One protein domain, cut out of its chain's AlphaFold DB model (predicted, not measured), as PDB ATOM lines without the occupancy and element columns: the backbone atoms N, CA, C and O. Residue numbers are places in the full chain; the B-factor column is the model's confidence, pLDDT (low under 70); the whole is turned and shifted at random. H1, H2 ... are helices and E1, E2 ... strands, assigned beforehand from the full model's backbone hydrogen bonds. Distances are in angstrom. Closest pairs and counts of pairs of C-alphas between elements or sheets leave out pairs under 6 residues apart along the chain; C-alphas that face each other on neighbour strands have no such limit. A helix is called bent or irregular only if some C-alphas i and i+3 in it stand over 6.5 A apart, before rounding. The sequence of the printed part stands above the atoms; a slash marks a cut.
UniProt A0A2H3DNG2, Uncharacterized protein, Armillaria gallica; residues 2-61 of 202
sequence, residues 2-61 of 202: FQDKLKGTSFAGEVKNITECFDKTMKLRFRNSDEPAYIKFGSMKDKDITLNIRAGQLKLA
ATOM      1  N   PHE A   2      32.289 -41.501  31.141       84.12
ATOM      2  CA  PHE A   2      32.978 -42.591  30.407       84.12
ATOM      3  C   PHE A   2      32.663 -42.585  28.908       84.12
ATOM      4  O   PHE A   2      33.575 -42.725  28.099       84.12
ATOM      5  N   GLN A   3      31.397 -42.347  28.548       85.06
ATOM      6  CA  GLN A   3      30.982 -42.164  27.155       85.06
ATOM      7  C   GLN A   3      31.742 -41.022  26.482       85.06
ATOM      8  O   GLN A   3      32.261 -41.211  25.393       85.06
ATOM      9  N   ASP A   4      31.861 -39.872  27.148       85.19
ATOM     10  CA  ASP A   4      32.551 -38.699  26.599       85.19
ATOM     11  C   ASP A   4      34.058 -38.939  26.464       85.19
ATOM     12  O   ASP A   4      34.654 -38.585  25.453       85.19
ATOM     13  N   LYS A   5      34.665 -39.595  27.463       82.44
ATOM     14  CA  LYS A   5      36.105 -39.875  27.514       82.44
ATOM     15  C   LYS A   5      36.549 -40.907  26.476       82.44
ATOM     16  O   LYS A   5      37.683 -40.850  26.020       82.44
ATOM     17  N   LEU A   6      35.677 -41.849  26.119       84.88
ATOM     18  CA  LEU A   6      35.965 -42.923  25.159       84.88
ATOM     19  C   LEU A   6      35.322 -42.676  23.786       84.88
ATOM     20  O   LEU A   6      35.397 -43.527  22.900       84.88
ATOM     21  N   LYS A   7      34.683 -41.519  23.589       86.62
ATOM     22  CA  LYS A   7      34.011 -41.184  22.335       86.62
ATOM     23  C   LYS A   7      35.025 -41.093  21.197       86.62
ATOM     24  O   LYS A   7      36.021 -40.386  21.301       86.62
ATOM     25  N   GLY A   8      34.740 -41.777  20.090       81.88
ATOM     26  CA  GLY A   8      35.584 -41.738  18.892       81.88
ATOM     27  C   GLY A   8      36.863 -42.574  18.980       81.88
ATOM     28  O   GLY A   8      37.692 -42.480  18.080       81.88
ATOM     29  N   THR A   9      37.027 -43.399  20.020       87.44
ATOM     30  CA  THR A   9      38.169 -44.318  20.147       87.44
ATOM     31  C   THR A   9      37.741 -45.767  19.921       87.44
ATOM     32  O   THR A   9      36.552 -46.097  19.943       87.44
ATOM     33  N   SER A  10      38.712 -46.667  19.739       84.75
ATOM     34  CA  SER A  10      38.461 -48.112  19.605       84.75
ATOM     35  C   SER A  10      37.804 -48.735  20.843       84.75
ATOM     36  O   SER A  10      37.264 -49.832  20.760       84.75
ATOM     37  N   PHE A  11      37.818 -48.035  21.982       85.19
ATOM     38  CA  PHE A  11      37.245 -48.483  23.254       85.19
ATOM     39  C   PHE A  11      35.820 -47.962  23.494       85.19
ATOM     40  O   PHE A  11      35.255 -48.206  24.559       85.19
ATOM     41  N   ALA A  12      35.203 -47.275  22.527       86.56
ATOM     42  CA  ALA A  12      33.833 -46.772  22.661       86.56
ATOM     43  C   ALA A  12      32.805 -47.891  22.945       86.56
ATOM     44  O   ALA A  12      31.841 -47.673  23.677       86.56
ATOM     45  N   GLY A  13      33.026 -49.102  22.414       87.06
ATOM     46  CA  GLY A  13      32.184 -50.276  22.687       87.06
ATOM     47  C   GLY A  13      32.341 -50.847  24.103       87.06
ATOM     48  O   GLY A  13      31.421 -51.469  24.626       87.06
ATOM     49  N   GLU A  14      33.467 -50.572  24.765       86.38
ATOM     50  CA  GLU A  14      33.810 -51.114  26.088       86.38
ATOM     51  C   GLU A  14      33.230 -50.292  27.245       86.38
ATOM     52  O   GLU A  14      33.387 -50.659  28.408       86.38
ATOM     53  N   VAL A  15      32.525 -49.189  26.965       88.81
ATOM     54  CA  VAL A  15      31.957 -48.302  27.996       88.81
ATOM     55  C   VAL A  15      31.118 -49.079  29.014       88.81
ATOM     56  O   VAL A  15      31.231 -48.835  30.216       88.81
ATOM     57  N   LYS A  16      30.297 -50.029  28.554       89.00
ATOM     58  CA  LYS A  16      29.450 -50.838  29.439       89.00
ATOM     59  C   LYS A  16      30.291 -51.742  30.346       89.00
ATOM     60  O   LYS A  16      30.087 -51.735  31.554       89.00
ATOM     61  N   ASN A  17      31.270 -52.440  29.777       89.81
ATOM     62  CA  ASN A  17      32.183 -53.319  30.508       89.81
ATOM     63  C   ASN A  17      33.003 -52.537  31.553       89.81
ATOM     64  O   ASN A  17      33.054 -52.905  32.722       89.81
ATOM     65  N   ILE A  18      33.555 -51.381  31.168       89.25
ATOM     66  CA  ILE A  18      34.282 -50.484  32.078       89.25
ATOM     67  C   ILE A  18      33.383 -50.013  33.224       89.25
ATOM     68  O   ILE A  18      33.825 -49.992  34.373       89.25
ATOM     69  N   THR A  19      32.126 -49.670  32.932       88.44
ATOM     70  CA  THR A  19      31.152 -49.245  33.950       88.44
ATOM     71  C   THR A  19      30.832 -50.382  34.922       88.44
ATOM     72  O   THR A  19      30.869 -50.182  36.133       88.44
ATOM     73  N   GLU A  20      30.611 -51.600  34.426       88.88
ATOM     74  CA  GLU A  20      30.377 -52.769  35.281       88.88
ATOM     75  C   GLU A  20      31.601 -53.119  36.143       88.88
ATOM     76  O   GLU A  20      31.464 -53.434  37.329       88.88
ATOM     77  N   CYS A  21      32.812 -53.041  35.583       87.44
ATOM     78  CA  CYS A  21      34.048 -53.231  36.340       87.44
ATOM     79  C   CYS A  21      34.221 -52.158  37.421       87.44
ATOM     80  O   CYS A  21      34.625 -52.483  38.544       87.44
ATOM     81  N   PHE A  22      33.890 -50.902  37.110       87.62
ATOM     82  CA  PHE A  22      33.897 -49.803  38.072       87.62
ATOM     83  C   PHE A  22      32.950 -50.079  39.243       87.62
ATOM     84  O   PHE A  22      33.380 -50.023  40.398       87.62
ATOM     85  N   ASP A  23      31.697 -50.439  38.953       84.62
ATOM     86  CA  ASP A  23      30.680 -50.720  39.970       84.62
ATOM     87  C   ASP A  23      31.081 -51.885  40.888       84.62
ATOM     88  O   ASP A  23      30.870 -51.817  42.098       84.62
ATOM     89  N   LYS A  24      31.692 -52.943  40.338       82.69
ATOM     90  CA  LYS A  24      32.088 -54.136  41.108       82.69
ATOM     91  C   LYS A  24      33.296 -53.918  42.013       82.69
ATOM     92  O   LYS A  24      33.408 -54.572  43.047       82.69
ATOM     93  N   THR A  25      34.242 -53.078  41.601       77.94
ATOM     94  CA  THR A  25      35.552 -52.992  42.264       77.94
ATOM     95  C   THR A  25      35.781 -51.642  42.917       77.94
ATOM     96  O   THR A  25      36.057 -51.560  44.112       77.94
ATOM     97  N   MET A  26      35.664 -50.576  42.137       78.75
ATOM     98  CA  MET A  26      36.155 -49.260  42.506       78.75
ATOM     99  C   MET A  26      35.149 -48.485  43.345       78.75
ATOM    100  O   MET A  26      35.542 -47.797  44.280       78.75
ATOM    101  N   LYS A  27      33.853 -48.677  43.077       77.00
ATOM    102  CA  LYS A  27      32.757 -48.053  43.826       77.00
ATOM    103  C   LYS A  27      32.844 -48.278  45.338       77.00
ATOM    104  O   LYS A  27      32.545 -47.375  46.105       77.00
ATOM    105  N   LEU A  28      33.266 -49.472  45.755       74.88
ATOM    106  CA  LEU A  28      33.377 -49.842  47.169       74.88
ATOM    107  C   LEU A  28      34.766 -49.553  47.751       74.88
ATOM    108  O   LEU A  28      34.881 -49.277  48.936       74.88
ATOM    109  N   ARG A  29      35.823 -49.621  46.932       77.12
ATOM    110  CA  ARG A  29      37.219 -49.495  47.392       77.12
ATOM    111  C   ARG A  29      37.763 -48.071  47.377       77.12
ATOM    112  O   ARG A  29      38.868 -47.850  47.864       77.12
ATOM    113  N   PHE A  30      37.047 -47.128  46.772       82.12
ATOM    114  CA  PHE A  30      37.496 -45.746  46.700       82.12
ATOM    115  C   PHE A  30      37.526 -45.113  48.099       82.12
ATOM    116  O   PHE A  30      36.527 -45.142  48.818       82.12
ATOM    117  N   ARG A  31      38.694 -44.574  48.471       76.81
ATOM    118  CA  ARG A  31      38.998 -44.039  49.810       76.81
ATOM    119  C   ARG A  31      39.522 -42.614  49.793       76.81
ATOM    120  O   ARG A  31      39.200 -41.858  50.697       76.81
ATOM    121  N   ASN A  32      40.344 -42.265  48.804       80.44
ATOM    122  CA  ASN A  32      40.994 -40.963  48.728       80.44
ATOM    123  C   ASN A  32      41.030 -40.456  47.277       80.44
ATOM    124  O   ASN A  32      41.326 -41.214  46.353       80.44
ATOM    125  N   SER A  33      40.757 -39.164  47.089       86.00
ATOM    126  CA  SER A  33      40.915 -38.437  45.828       86.00
ATOM    127  C   SER A  33      42.368 -38.217  45.398       86.00
ATOM    128  O   SER A  33      42.605 -37.969  44.214       86.00
ATOM    129  N   ASP A  34      43.327 -38.314  46.320       85.69
ATOM    130  CA  ASP A  34      44.752 -38.103  46.027       85.69
ATOM    131  C   ASP A  34      45.380 -39.298  45.300       85.69
ATOM    132  O   ASP A  34      46.374 -39.161  44.583       85.69
ATOM    133  N   GLU A  35      44.784 -40.483  45.448       85.50
ATOM    134  CA  GLU A  35      45.291 -41.707  44.846       85.50
ATOM    135  C   GLU A  35      44.622 -41.982  43.491       85.50
ATOM    136  O   GLU A  35      43.397 -41.899  43.351       85.50
ATOM    137  N   PRO A  36      45.400 -42.335  42.452       87.56
ATOM    138  CA  PRO A  36      44.827 -42.751  41.187       87.56
ATOM    139  C   PRO A  36      44.157 -44.115  41.332       87.56
ATOM    140  O   PRO A  36      44.679 -45.030  41.967       87.56
ATOM    141  N   ALA A  37      43.036 -44.275  40.647       88.44
ATOM    142  CA  ALA A  37      42.248 -45.487  40.695       88.44
ATOM    143  C   ALA A  37      42.350 -46.243  39.362       88.44
ATOM    144  O   ALA A  37      42.437 -45.638  38.288       88.44
ATOM    145  N   TYR A  38      42.363 -47.573  39.426       89.62
ATOM    146  CA  TYR A  38      42.631 -48.434  38.276       89.62
ATOM    147  C   TYR A  38      41.452 -49.369  38.019       89.62
ATOM    148  O   TYR A  38      41.116 -50.201  38.861       89.62
ATOM    149  N   ILE A  39      40.858 -49.271  36.829       90.62
ATOM    150  CA  ILE A  39      39.766 -50.143  36.393       90.62
ATOM    151  C   ILE A  39      40.329 -51.151  35.401       90.62
ATOM    152  O   ILE A  39      40.689 -50.793  34.281       90.62
ATOM    153  N   LYS A  40      40.393 -52.424  35.792       89.88
ATOM    154  CA  LYS A  40      40.739 -53.513  34.872       89.88
ATOM    155  C   LYS A  40      39.492 -53.925  34.091       89.88
ATOM    156  O   LYS A  40      38.535 -54.395  34.698       89.88
ATOM    157  N   PHE A  41      39.513 -53.765  32.771       89.81
ATOM    158  CA  PHE A  41      38.382 -54.095  31.890       89.81
ATOM    159  C   PHE A  41      38.780 -54.990  30.706       89.81
ATOM    160  O   PHE A  41      37.941 -55.735  30.208       89.81
ATOM    161  N   GLY A  42      40.049 -54.942  30.284       88.44
ATOM    162  CA  GLY A  42      40.539 -55.616  29.079       88.44
ATOM    163  C   GLY A  42      41.730 -56.550  29.309       88.44
ATOM    164  O   GLY A  42      42.069 -56.928  30.436       88.44
ATOM    165  N   SER A  43      42.377 -56.915  28.203       87.00
ATOM    166  CA  SER A  43      43.536 -57.807  28.134       87.00
ATOM    167  C   SER A  43      44.861 -57.035  28.121       87.00
ATOM    168  O   SER A  43      44.909 -55.831  27.885       87.00
ATOM    169  N   MET A  44      45.987 -57.733  28.306       87.44
ATOM    170  CA  MET A  44      47.329 -57.126  28.283       87.44
ATOM    171  C   MET A  44      47.683 -56.461  26.942       87.44
ATOM    172  O   MET A  44      48.585 -55.626  26.895       87.44
ATOM    173  N   LYS A  45      46.982 -56.827  25.862       86.06
ATOM    174  CA  LYS A  45      47.158 -56.254  24.520       86.06
ATOM    175  C   LYS A  45      46.527 -54.865  24.378       86.06
ATOM    176  O   LYS A  45      46.944 -54.106  23.509       86.06
ATOM    177  N   ASP A  46      45.576 -54.521  25.244       86.81
ATOM    178  CA  ASP A  46      44.854 -53.255  25.179       86.81
ATOM    179  C   ASP A  46      45.699 -52.134  25.790       86.81
ATOM    180  O   ASP A  46      45.995 -52.115  26.993       86.81
ATOM    181  N   LYS A  47      46.119 -51.191  24.947       88.75
ATOM    182  CA  LYS A  47      46.947 -50.056  25.349       88.75
ATOM    183  C   LYS A  47      46.576 -48.823  24.543       88.75
ATOM    184  O   LYS A  47      46.601 -48.845  23.320       88.75
ATOM    185  N   ASP A  48      46.339 -47.733  25.254       88.00
ATOM    186  CA  ASP A  48      46.185 -46.406  24.680       88.00
ATOM    187  C   ASP A  48      46.698 -45.383  25.690       88.00
ATOM    188  O   ASP A  48      46.094 -45.133  26.732       88.00
ATOM    189  N   ILE A  49      47.863 -44.808  25.398       87.00
ATOM    190  CA  ILE A  49      48.529 -43.872  26.308       87.00
ATOM    191  C   ILE A  49      47.729 -42.571  26.426       87.00
ATOM    192  O   ILE A  49      47.697 -41.992  27.508       87.00
ATOM    193  N   THR A  50      47.054 -42.144  25.354       86.81
ATOM    194  CA  THR A  50      46.283 -40.892  25.334       86.81
ATOM    195  C   THR A  50      45.076 -40.969  26.264       86.81
ATOM    196  O   THR A  50      44.761 -40.013  26.969       86.81
ATOM    197  N   LEU A  51      44.471 -42.155  26.363       85.00
ATOM    198  CA  LEU A  51      43.364 -42.443  27.272       85.00
ATOM    199  C   LEU A  51      43.804 -42.921  28.664       85.00
ATOM    200  O   LEU A  51      42.951 -43.211  29.503       85.00
ATOM    201  N   ASN A  52      45.111 -42.995  28.939       90.38
ATOM    202  CA  ASN A  52      45.679 -43.605  30.147       90.38
ATOM    203  C   ASN A  52      45.293 -45.088  30.344       90.38
ATOM    204  O   ASN A  52      45.123 -45.555  31.473       90.38
ATOM    205  N   ILE A  53      45.189 -45.839  29.247       91.88
ATOM    206  CA  ILE A  53      44.962 -47.285  29.228       91.88
ATOM    207  C   ILE A  53      46.301 -48.009  29.061       91.88
ATOM    208  O   ILE A  53      47.037 -47.792  28.093       91.88
ATOM    209  N   ARG A  54      46.625 -48.908  29.992       91.62
ATOM    210  CA  ARG A  54      47.814 -49.769  29.914       91.62
ATOM    211  C   ARG A  54      47.462 -51.188  30.331       91.62
ATOM    212  O   ARG A  54      46.918 -51.381  31.411       91.62
ATOM    213  N   ALA A  55      47.798 -52.165  29.490       89.31
ATOM    214  CA  ALA A  55      47.564 -53.586  29.750       89.31
ATOM    215  C   ALA A  55      46.112 -53.894  30.182       89.31
ATOM    216  O   ALA A  55      45.884 -54.631  31.144       89.31
ATOM    217  N   GLY A  56      45.136 -53.273  29.511       89.31
ATOM    218  CA  GLY A  56      43.709 -53.457  29.797       89.31
ATOM    219  C   GLY A  56      43.220 -52.796  31.088       89.31
ATOM    220  O   GLY A  56      42.117 -53.095  31.553       89.31
ATOM    221  N   GLN A  57      44.029 -51.915  31.687       90.88
ATOM    222  CA  GLN A  57      43.665 -51.119  32.853       90.88
ATOM    223  C   GLN A  57      43.521 -49.650  32.475       90.88
ATOM    224  O   GLN A  57      44.463 -49.037  31.974       90.88
ATOM    225  N   LEU A  58      42.352 -49.081  32.756       91.50
ATOM    226  CA  LEU A  58      42.091 -47.651  32.658       91.50
ATOM    227  C   LEU A  58      42.499 -46.980  33.972       91.50
ATOM    228  O   LEU A  58      41.924 -47.271  35.022       91.50
ATOM    229  N   LYS A  59      43.476 -46.072  33.911       91.44
ATOM    230  CA  LYS A  59      43.858 -45.230  35.048       91.44
ATOM    231  C   LYS A  59      42.999 -43.964  35.073       91.44
ATOM    232  O   LYS A  59      42.928 -43.226  34.090       91.44
ATOM    233  N   LEU A  60      42.386 -43.690  36.218       90.25
ATOM    234  CA  LEU A  60      41.650 -42.460  36.500       90.25
ATOM    235  C   LEU A  60      42.329 -41.694  37.632       90.25
ATOM    236  O   LEU A  60      42.879 -42.293  38.555       90.25
ATOM    237  N   ALA A  61      42.286 -40.365  37.565       90.81
ATOM    238  CA  ALA A  61      42.652 -39.537  38.706       90.81
ATOM    239  C   ALA A  61      41.616 -39.729  39.824       90.81
ATOM    240  O   ALA A  61      40.425 -39.841  39.533       90.81
TER     241      ALA A  61
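What this domain is: This is residues 2 to 61 of the 202 residues of an uncharacterized protein of Armillaria gallica (UniProt A0A2H3DNG2). One long, kinked helix, H2, runs beside a small two-stranded hairpin of E1 and E2, with E1 the strand nearer to it. The short helix H1 packs on the first part of H2, and a long loop, residues 41 to 56, joins the two strands. The printed part has 60 residues, with two named helices followed by two named strands, H1 H2 E1 E2; the sheet's order is E1 - E2, antiparallel, and the class is mixed, helices and strands. The whole is compact, with a radius of gyration of the C-alphas of 11.1 A, and spans 30 by 22 by 20 A.

How they stand to each other: H1, residues 2 to 5, touches H2, residues 12 to 29, which meets it with residues 12 to 19 alone; the closest C-alphas are those of Gln 3 and Val 15, 6.3 A apart. H2 has a kink of 47 degrees near residue 23, and it is irregular, with C-alphas 13 and 16 7.3 A apart. Between H2 and E1, residues 37 to 40, the closest C-alphas are those of Phe 22 and Ile 39, 6.1 A apart. E1 and E2, residues 57 to 60, form an antiparallel hairpin at 156 degrees between their directions; N 39 and O 58 are within hydrogen-bond range at 2.9 A, as are N 60 and O 37 at 2.8 A. Residues 53 to 54 also pair antiparallel with residues 57 to 58 of E2. H2 and E2 are only just apart, the closest C-alphas being 8.3 A from each other. In H2, 10 of 14 O i to N i+4 pairs are within hydrogen-bond range; H1 is too short for such a pair.

Where its parts are: H1 begins at C-alpha 2 (32.978, -42.591, 30.407). H2 measures 25.1 A from C-alpha 12 to C-alpha 29 (37.219, -49.495, 47.392). E1 measures 10.0 A, and E2, 9.6 A, ends at C-alpha 60 (41.650, -42.460, 36.500).

The domain as a whole: The two C-alphas farthest apart, those of Gly 8 and Arg 31, are 31.2 A apart. The printed part has no cut, and the link from E1 to E2 is long. No printed residue is under 70 in pLDDT.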